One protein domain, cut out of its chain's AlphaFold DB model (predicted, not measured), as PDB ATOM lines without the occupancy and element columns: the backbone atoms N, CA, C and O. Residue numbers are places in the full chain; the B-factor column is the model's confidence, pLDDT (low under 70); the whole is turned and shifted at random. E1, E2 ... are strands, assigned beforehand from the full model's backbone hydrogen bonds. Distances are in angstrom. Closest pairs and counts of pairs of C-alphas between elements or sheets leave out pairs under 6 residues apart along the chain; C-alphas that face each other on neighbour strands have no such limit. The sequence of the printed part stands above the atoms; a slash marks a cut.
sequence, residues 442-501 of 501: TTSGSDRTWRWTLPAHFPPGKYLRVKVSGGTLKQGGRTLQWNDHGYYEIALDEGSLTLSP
ATOM      1  N   THR A 442      42.625 -33.510  29.193       97.31
ATOM      2  CA  THR A 442      42.489 -34.952  28.959       97.31
ATOM      3  C   THR A 442      41.083 -35.412  29.328       97.31
ATOM      4  O   THR A 442      40.468 -34.855  30.241       97.31
ATOM      5  N   THR A 443      40.574 -36.427  28.633       96.50
ATOM      6  CA  THR A 443      39.250 -37.003  28.898       96.50
ATOM      7  C   THR A 443      39.398 -38.389  29.512       96.50
ATOM      8  O   THR A 443      40.157 -39.214  29.004       96.50
ATOM      9  N   SER A 444      38.660 -38.660  30.588       94.69
ATOM     10  CA  SER A 444      38.540 -39.992  31.186       94.69
ATOM     11  C   SER A 444      37.072 -40.271  31.486       94.69
ATOM     12  O   SER A 444      36.453 -39.575  32.289       94.69
ATOM     13  N   GLY A 445      36.482 -41.243  30.787       93.69
ATOM     14  CA  GLY A 445      35.028 -41.396  30.770       93.69
ATOM     15  C   GLY A 445      34.365 -40.112  30.265       93.69
ATOM     16  O   GLY A 445      34.665 -39.646  29.168       93.69
ATOM     17  N   SER A 446      33.487 -39.530  31.080       92.25
ATOM     18  CA  SER A 446      32.821 -38.255  30.797       92.25
ATOM     19  C   SER A 446      33.496 -37.034  31.433       92.25
ATOM     20  O   SER A 446      33.049 -35.910  31.207       92.25
ATOM     21  N   ASP A 447      34.545 -37.235  32.233       96.12
ATOM     22  CA  ASP A 447      35.259 -36.153  32.906       96.12
ATOM     23  C   ASP A 447      36.322 -35.545  31.986       96.12
ATOM     24  O   ASP A 447      37.055 -36.255  31.292       96.12
ATOM     25  N   ARG A 448      36.459 -34.216  32.038       97.69
ATOM     26  CA  ARG A 448      37.549 -33.468  31.392       97.69
ATOM     27  C   ARG A 448      38.459 -32.878  32.453       97.69
ATOM     28  O   ARG A 448      37.983 -32.168  33.332       97.69
ATOM     29  N   THR A 449      39.760 -33.139  32.369       98.00
ATOM     30  CA  THR A 449      40.740 -32.657  33.351       98.00
ATOM     31  C   THR A 449      41.842 -31.843  32.687       98.00
ATOM     32  O   THR A 449      42.573 -32.347  31.833       98.00
ATOM     33  N   TRP A 450      41.989 -30.597  33.131       98.25
ATOM     34  CA  TRP A 450      43.127 -29.729  32.840       98.25
ATOM     35  C   TRP A 450      44.190 -29.966  33.907       98.25
ATOM     36  O   TRP A 450      43.872 -29.986  35.095       98.25
ATOM     37  N   ARG A 451      45.442 -30.158  33.494       98.25
ATOM     38  CA  ARG A 451      46.601 -30.260  34.388       98.25
ATOM     39  C   ARG A 451      47.648 -29.254  33.945       98.25
ATOM     40  O   ARG A 451      47.891 -29.133  32.748       98.25
ATOM     41  N   TRP A 452      48.252 -28.549  34.889       97.94
ATOM     42  CA  TRP A 452      49.256 -27.531  34.603       97.94
ATOM     43  C   TRP A 452      50.419 -27.587  35.582       97.94
ATOM     44  O   TRP A 452      50.342 -28.178  36.656       97.94
ATOM     45  N   THR A 453      51.510 -26.939  35.190       97.06
ATOM     46  CA  THR A 453      52.637 -26.603  36.060       97.06
ATOM     47  C   THR A 453      52.806 -25.094  36.018       97.06
ATOM     48  O   THR A 453      52.782 -24.498  34.940       97.06
ATOM     49  N   LEU A 454      52.925 -24.468  37.186       96.75
ATOM     50  CA  LEU A 454      53.163 -23.032  37.261       96.75
ATOM     51  C   LEU A 454      54.615 -22.718  36.866       96.75
ATOM     52  O   LEU A 454      55.506 -23.528  37.131       96.75
ATOM     53  N   PRO A 455      54.875 -21.558  36.236       94.06
ATOM     54  CA  PRO A 455      56.231 -21.097  35.974       94.06
ATOM     55  C   PRO A 455      57.077 -21.036  37.251       94.06
ATOM     56  O   PRO A 455      56.553 -20.939  38.360       94.06
ATOM     57  N   ALA A 456      58.400 -21.025  37.095       92.50
ATOM     58  CA  ALA A 456      59.289 -20.714  38.210       92.50
ATOM     59  C   ALA A 456      58.945 -19.342  38.822       92.50
ATOM     60  O   ALA A 456      58.429 -18.457  38.136       92.50
ATOM     61  N   HIS A 457      59.256 -19.172  40.110       96.38
ATOM     62  CA  HIS A 457      59.025 -17.930  40.860       96.38
ATOM     63  C   HIS A 457      57.556 -17.480  40.897       96.38
ATOM     64  O   HIS A 457      57.271 -16.291  41.008       96.38
ATOM     65  N   PHE A 458      56.615 -18.422  40.817       98.31
ATOM     66  CA  PHE A 458      55.199 -18.122  40.958       98.31
ATOM     67  C   PHE A 458      54.799 -18.046  42.443       98.31
ATOM     68  O   PHE A 458      55.103 -18.978  43.192       98.31
ATOM     69  N   PRO A 459      54.142 -16.961  42.894       97.50
ATOM     70  CA  PRO A 459      53.731 -16.825  44.285       97.50
ATOM     71  C   PRO A 459      52.642 -17.851  44.636       97.50
ATOM     72  O   PRO A 459      51.721 -18.039  43.839       97.50
ATOM     73  N   PRO A 460      52.704 -18.491  45.817       96.62
ATOM     74  CA  PRO A 460      51.681 -19.440  46.244       96.62
ATOM     75  C   PRO A 460      50.362 -18.730  46.573       96.62
ATOM     76  O   PRO A 460      50.309 -17.505  46.733       96.62
ATOM     77  N   GLY A 461      49.295 -19.511  46.722       96.12
ATOM     78  CA  GLY A 461      47.990 -19.039  47.183       96.12
ATOM     79  C   GLY A 461      47.270 -18.146  46.178       96.12
ATOM     80  O   GLY A 461      46.455 -17.315  46.571       96.12
ATOM     81  N   LYS A 462      47.585 -18.266  44.884       97.69
ATOM     82  CA  LYS A 462      46.932 -17.486  43.827       97.69
ATOM     83  C   LYS A 462      45.792 -18.258  43.190       97.69
ATOM     84  O   LYS A 462      45.824 -19.484  43.073       97.69
ATOM     85  N   TYR A 463      44.798 -17.504  42.744       98.19
ATOM     86  CA  TYR A 463      43.555 -18.029  42.207       98.19
ATOM     87  C   TYR A 463      43.254 -17.439  40.830       98.19
ATOM     88  O   TYR A 463      43.711 -16.348  40.491       98.19
ATOM     89  N   LEU A 464      42.441 -18.157  40.058       98.44
ATOM     90  CA  LEU A 464      41.766 -17.634  38.872       98.44
ATOM     91  C   LEU A 464      40.252 -17.708  39.053       98.44
ATOM     92  O   LEU A 464      39.747 -18.546  39.800       98.44
ATOM     93  N   ARG A 465      39.524 -16.880  38.298       98.31
ATOM     94  CA  ARG A 465      38.072 -16.999  38.151       98.31
ATOM     95  C   ARG A 465      37.735 -17.589  36.800       98.31
ATOM     96  O   ARG A 465      38.212 -17.108  35.774       98.31
ATOM     97  N   VAL A 466      36.905 -18.626  36.795       98.31
ATOM     98  CA  VAL A 466      36.535 -19.355  35.579       98.31
ATOM     99  C   VAL A 466      35.026 -19.510  35.434       98.31
ATOM    100  O   VAL A 466      34.281 -19.526  36.415       98.31
ATOM    101  N   LYS A 467      34.575 -19.668  34.190       97.06
ATOM    102  CA  LYS A 467      33.211 -20.056  33.814       97.06
ATOM    103  C   LYS A 467      33.244 -21.342  32.993       97.06
ATOM    104  O   LYS A 467      34.228 -21.624  32.317       97.06
ATOM    105  N   VAL A 468      32.146 -22.087  33.043       97.62
ATOM    106  CA  VAL A 468      31.850 -23.250  32.191       97.62
ATOM    107  C   VAL A 468      30.405 -23.150  31.708       97.62
ATOM    108  O   VAL A 468      29.599 -22.456  32.325       97.62
ATOM    109  N   SER A 469      30.050 -23.848  30.631       96.75
ATOM    110  CA  SER A 469      28.672 -23.876  30.112       96.75
ATOM    111  C   SER A 469      27.701 -24.722  30.952       96.75
ATOM    112  O   SER A 469      26.489 -24.544  30.847       96.75
ATOM    113  N   GLY A 470      28.223 -25.599  31.812       95.62
ATOM    114  CA  GLY A 470      27.465 -26.414  32.761       95.62
ATOM    115  C   GLY A 470      28.342 -27.475  33.424       95.62
ATOM    116  O   GLY A 470      29.557 -27.478  33.220       95.62
ATOM    117  N   GLY A 471      27.733 -28.355  34.220       95.62
ATOM    118  CA  GLY A 471      28.419 -29.407  34.977       95.62
ATOM    119  C   GLY A 471      28.943 -28.966  36.351       95.62
ATOM    120  O   GLY A 471      28.478 -27.994  36.963       95.62
ATOM    121  N   THR A 472      29.913 -29.721  36.866       96.50
ATOM    122  CA  THR A 472      30.488 -29.542  38.205       96.50
ATOM    123  C   THR A 472      32.011 -29.512  38.147       96.50
ATOM    124  O   THR A 472      32.642 -30.497  37.770       96.50
ATOM    125  N   LEU A 473      32.603 -28.388  38.563       98.06
ATOM    126  CA  LEU A 473      34.051 -28.245  38.681       98.06
ATOM    127  C   LEU A 473      34.569 -28.782  40.019       98.06
ATOM    128  O   LEU A 473      33.937 -28.589  41.061       98.06
ATOM    129  N   LYS A 474      35.732 -29.437  39.988       97.56
ATOM    130  CA  LYS A 474      36.402 -30.017  41.156       97.56
ATOM    131  C   LYS A 474      37.912 -29.752  41.141       97.56
ATOM    132  O   LYS A 474      38.534 -29.826  40.082       97.56
ATOM    133  N   GLN A 475      38.500 -29.529  42.317       95.75
ATOM    134  CA  GLN A 475      39.955 -29.513  42.556       95.75
ATOM    135  C   GLN A 475      40.285 -30.280  43.836       95.75
ATOM    136  O   GLN A 475      39.502 -30.247  44.786       95.75
ATOM    137  N   GLY A 476      41.399 -31.019  43.856       89.75
ATOM    138  CA  GLY A 476      41.807 -31.792  45.037       89.75
ATOM    139  C   GLY A 476      40.733 -32.769  45.548       89.75
ATOM    140  O   GLY A 476      40.615 -32.997  46.749       89.75
ATOM    141  N   GLY A 477      39.876 -33.285  44.656       87.75
ATOM    142  CA  GLY A 477      38.735 -34.145  45.007       87.75
ATOM    143  C   GLY A 477      37.513 -33.420  45.597       87.75
ATOM    144  O   GLY A 477      36.534 -34.074  45.948       87.75
ATOM    145  N   ARG A 478      37.529 -32.085  45.688       94.38
ATOM    146  CA  ARG A 478      36.446 -31.267  46.255       94.38
ATOM    147  C   ARG A 478      35.673 -30.538  45.167       94.38
ATOM    148  O   ARG A 478      36.271 -29.985  44.251       94.38
ATOM    149  N   THR A 479      34.350 -30.494  45.300       96.69
ATOM    150  CA  THR A 479      33.476 -29.692  44.432       96.69
ATOM    151  C   THR A 479      33.633 -28.207  44.725       96.69
ATOM    152  O   THR A 479      33.485 -27.774  45.870       96.69
ATOM    153  N   LEU A 480      33.884 -27.427  43.677       96.69
ATOM    154  CA  LEU A 480      33.955 -25.975  43.754       96.69
ATOM    155  C   LEU A 480      32.556 -25.367  43.834       96.69
ATOM    156  O   LEU A 480      31.617 -25.832  43.182       96.69
ATOM    157  N   GLN A 481      32.435 -24.306  44.625       95.31
ATOM    158  CA  GLN A 481      31.183 -23.580  44.793       95.31
ATOM    159  C   GLN A 481      31.029 -22.518  43.709       95.31
ATOM    160  O   GLN A 481      31.994 -21.854  43.329       95.31
ATOM    161  N   TRP A 482      29.803 -22.376  43.210       96.25
ATOM    162  CA  TRP A 482      29.451 -21.287  42.310       96.25
ATOM    163  C   TRP A 482      29.329 -19.991  43.106       96.25
ATOM    164  O   TRP A 482      28.608 -19.944  44.101       96.25
ATOM    165  N   ASN A 483      30.015 -18.952  42.648       95.88
ATOM    166  CA  ASN A 483      29.837 -17.594  43.121       95.88
ATOM    167  C   ASN A 483      28.776 -16.905  42.249       95.88
ATOM    168  O   ASN A 483      28.837 -16.963  41.019       95.88
ATOM    169  N   ASP A 484      27.804 -16.248  42.876       95.44
ATOM    170  CA  ASP A 484      26.678 -15.586  42.212       95.44
ATOM    171  C   ASP A 484      27.069 -14.299  41.464       95.44
ATOM    172  O   ASP A 484      26.278 -13.784  40.680       95.44
ATOM    173  N   HIS A 485      28.313 -13.834  41.581       95.00
ATOM    174  CA  HIS A 485      28.921 -12.884  40.640       95.00
ATOM    175  C   HIS A 485      29.329 -13.546  39.310       95.00
ATOM    176  O   HIS A 485      29.880 -12.904  38.414       95.00
ATOM    177  N   GLY A 486      29.034 -14.836  39.142       95.88
ATOM    178  CA  GLY A 486      29.082 -15.517  37.862       95.88
ATOM    179  C   GLY A 486      30.340 -16.342  37.626       95.88
ATOM    180  O   GLY A 486      30.749 -16.458  36.479       95.88
ATOM    181  N   TYR A 487      31.001 -16.890  38.639       97.25
ATOM    182  CA  TYR A 487      32.246 -17.637  38.425       97.25
ATOM    183  C   TYR A 487      32.468 -18.746  39.448       97.25
ATOM    184  O   TYR A 487      31.833 -18.799  40.495       97.25
ATOM    185  N   TYR A 488      33.420 -19.620  39.144       97.75
ATOM    186  CA  TYR A 488      34.100 -20.457  40.124       97.75
ATOM    187  C   TYR A 488      35.482 -19.874  40.393       97.75
ATOM    188  O   TYR A 488      36.136 -19.396  39.464       97.75
ATOM    189  N   GLU A 489      35.942 -19.946  41.636       97.69
ATOM    190  CA  GLU A 489      37.340 -19.675  41.968       97.69
ATOM    191  C   GLU A 489      38.122 -20.982  41.976       97.69
ATOM    192  O   GLU A 489      37.683 -21.973  42.562       97.69
ATOM    193  N   ILE A 490      39.269 -20.981  41.303       97.69
ATOM    194  CA  ILE A 490      40.175 -22.126  41.241       97.69
ATOM    195  C   ILE A 490      41.523 -21.738  41.834       97.69
ATOM    196  O   ILE A 490      42.044 -20.667  41.527       97.69
ATOM    197  N   ALA A 491      42.092 -22.602  42.666       97.56
ATOM    198  CA  ALA A 491      43.437 -22.437  43.196       97.56
ATOM    199  C   ALA A 491      44.456 -22.902  42.152       97.56
ATOM    200  O   ALA A 491      44.352 -24.010  41.617       97.56
ATOM    201  N   LEU A 492      45.455 -22.069  41.864       97.44
ATOM    202  CA  LEU A 492      46.518 -22.399  40.916       97.44
ATOM    203  C   LEU A 492      47.486 -23.456  41.469       97.44
ATOM    204  O   LEU A 492      47.991 -24.267  40.692       97.44
ATOM    205  N   ASP A 493      47.678 -23.496  42.791       96.19
ATOM    206  CA  ASP A 493      48.569 -24.446  43.476       96.19
ATOM    207  C   ASP A 493      48.100 -25.907  43.367       96.19
ATOM    208  O   ASP A 493      48.908 -26.827  43.452       96.19
ATOM    209  N   GLU A 494      46.805 -26.140  43.135       96.62
ATOM    210  CA  GLU A 494      46.237 -27.489  42.984       96.62
ATOM    211  C   GLU A 494      46.700 -28.188  41.691       96.62
ATOM    212  O   GLU A 494      46.530 -29.401  41.539       96.62
ATOM    213  N   GLY A 495      47.245 -27.438  40.721       97.00
ATOM    214  CA  GLY A 495      47.842 -27.979  39.489       97.00
ATOM    215  C   GLY A 495      46.876 -28.727  38.564       97.00
ATOM    216  O   GLY A 495      47.287 -29.296  37.548       97.00
ATOM    217  N   SER A 496      45.591 -28.785  38.911       97.75
ATOM    218  CA  SER A 496      44.575 -29.485  38.142       97.75
ATOM    219  C   SER A 496      43.172 -28.955  38.405       97.75
ATOM    220  O   SER A 496      42.880 -28.418  39.472       97.75
ATOM    221  N   LEU A 497      42.302 -29.121  37.411       98.50
ATOM    222  CA  LEU A 497      40.879 -28.805  37.458       98.50
ATOM    223  C   LEU A 497      40.130 -29.881  36.680       98.50
ATOM    224  O   LEU A 497      40.483 -30.159  35.535       98.50
ATOM    225  N   THR A 498      39.089 -30.457  37.270       98.25
ATOM    226  CA  THR A 498      38.236 -31.448  36.606       98.25
ATOM    227  C   THR A 498      36.830 -30.895  36.436       98.25
ATOM    228  O   THR A 498      36.246 -30.387  37.389       98.25
ATOM    229  N   LEU A 499      36.283 -31.014  35.230       98.12
ATOM    230  CA  LEU A 499      34.878 -30.789  34.927       98.12
ATOM    231  C   LEU A 499      34.184 -32.138  34.752       98.12
ATOM    232  O   LEU A 499      34.491 -32.865  33.805       98.12
ATOM    233  N   SER A 500      33.248 -32.430  35.650       95.69
ATOM    234  CA  SER A 500      32.323 -33.560  35.541       95.69
ATOM    235  C   SER A 500      30.967 -33.096  35.000       95.69
ATOM    236  O   SER A 500      30.598 -31.940  35.248       95.69
ATOM    237  N   PRO A 501      30.220 -33.964  34.295       90.56
ATOM    238  CA  PRO A 501      28.852 -33.674  33.892       90.56
ATOM    239  C   PRO A 501      27.885 -33.320  35.016       90.56
ATOM    240  O   PRO A 501      28.109 -33.761  36.169       90.56
TER     241      PRO A 501
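What this domain is: This is residues 442 to 501 of the 501 residues of the protein "CBM2 domain-containing protein" of Sorangium cellulosum So0157-2 (UniProt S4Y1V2). Picture a twisted antiparallel sheet of four strands, E1, E2, E6 and E4 in order across it, with a separate two-strand ribbon of E3 and E5 over its E6 and E4 part, only partly face to face. Ribbon strand E5 is the nearer to the sheet, E1 lies far from the ribbon, and a wide loop joins E2 to E3. The 60 printed residues hold six named strands, E1 to E6, and no named helix; the class is all strand, with under half of the residues, 27, in named elements. The whole is compact, radius of gyration of the C-alphas 12.0 A, spanning 35 by 30 by 17 A.

How they stand to each other: Start at E1, residues 442 to 444, an edge strand; it forms a hairpin with E2, residues 447 to 451, where N 442 and O 449 are 2.9 A apart. Beside E2 look for E6, residues 496 to 500, antiparallel at 168 degrees, with N 448 and O 499 3.0 A apart. Next comes E4, residues 472 to 475, the other edge strand, antiparallel to E6, with N 474 and O 498 2.8 A apart. In the second sheet E3, residues 463 to 467, is antiparallel to E5, residues 487 to 491, with N 464 and O 490 2.9 A apart. Between the sheets, the closest C-alphas of E4 and E5 are those of Gln 475 and Ile 490, 7.5 A apart.

Where its parts are: Find C-alpha 442 at (42.489, -34.952, 28.959), where E1 begins. E2 measures 12.9 A, E3 13.5 A, E5 13.1 A and E6 13.2 A; E6 ends at C-alpha 500, (32.323, -33.560, 35.541).

The domain as a whole: The C-alphas farthest apart are those of Gly 445 and His 457, 35.0 A. The links E2 to E3 and E4 to E5 are long. The printed part has no cut, and no printed residue is under 70 in pLDDT.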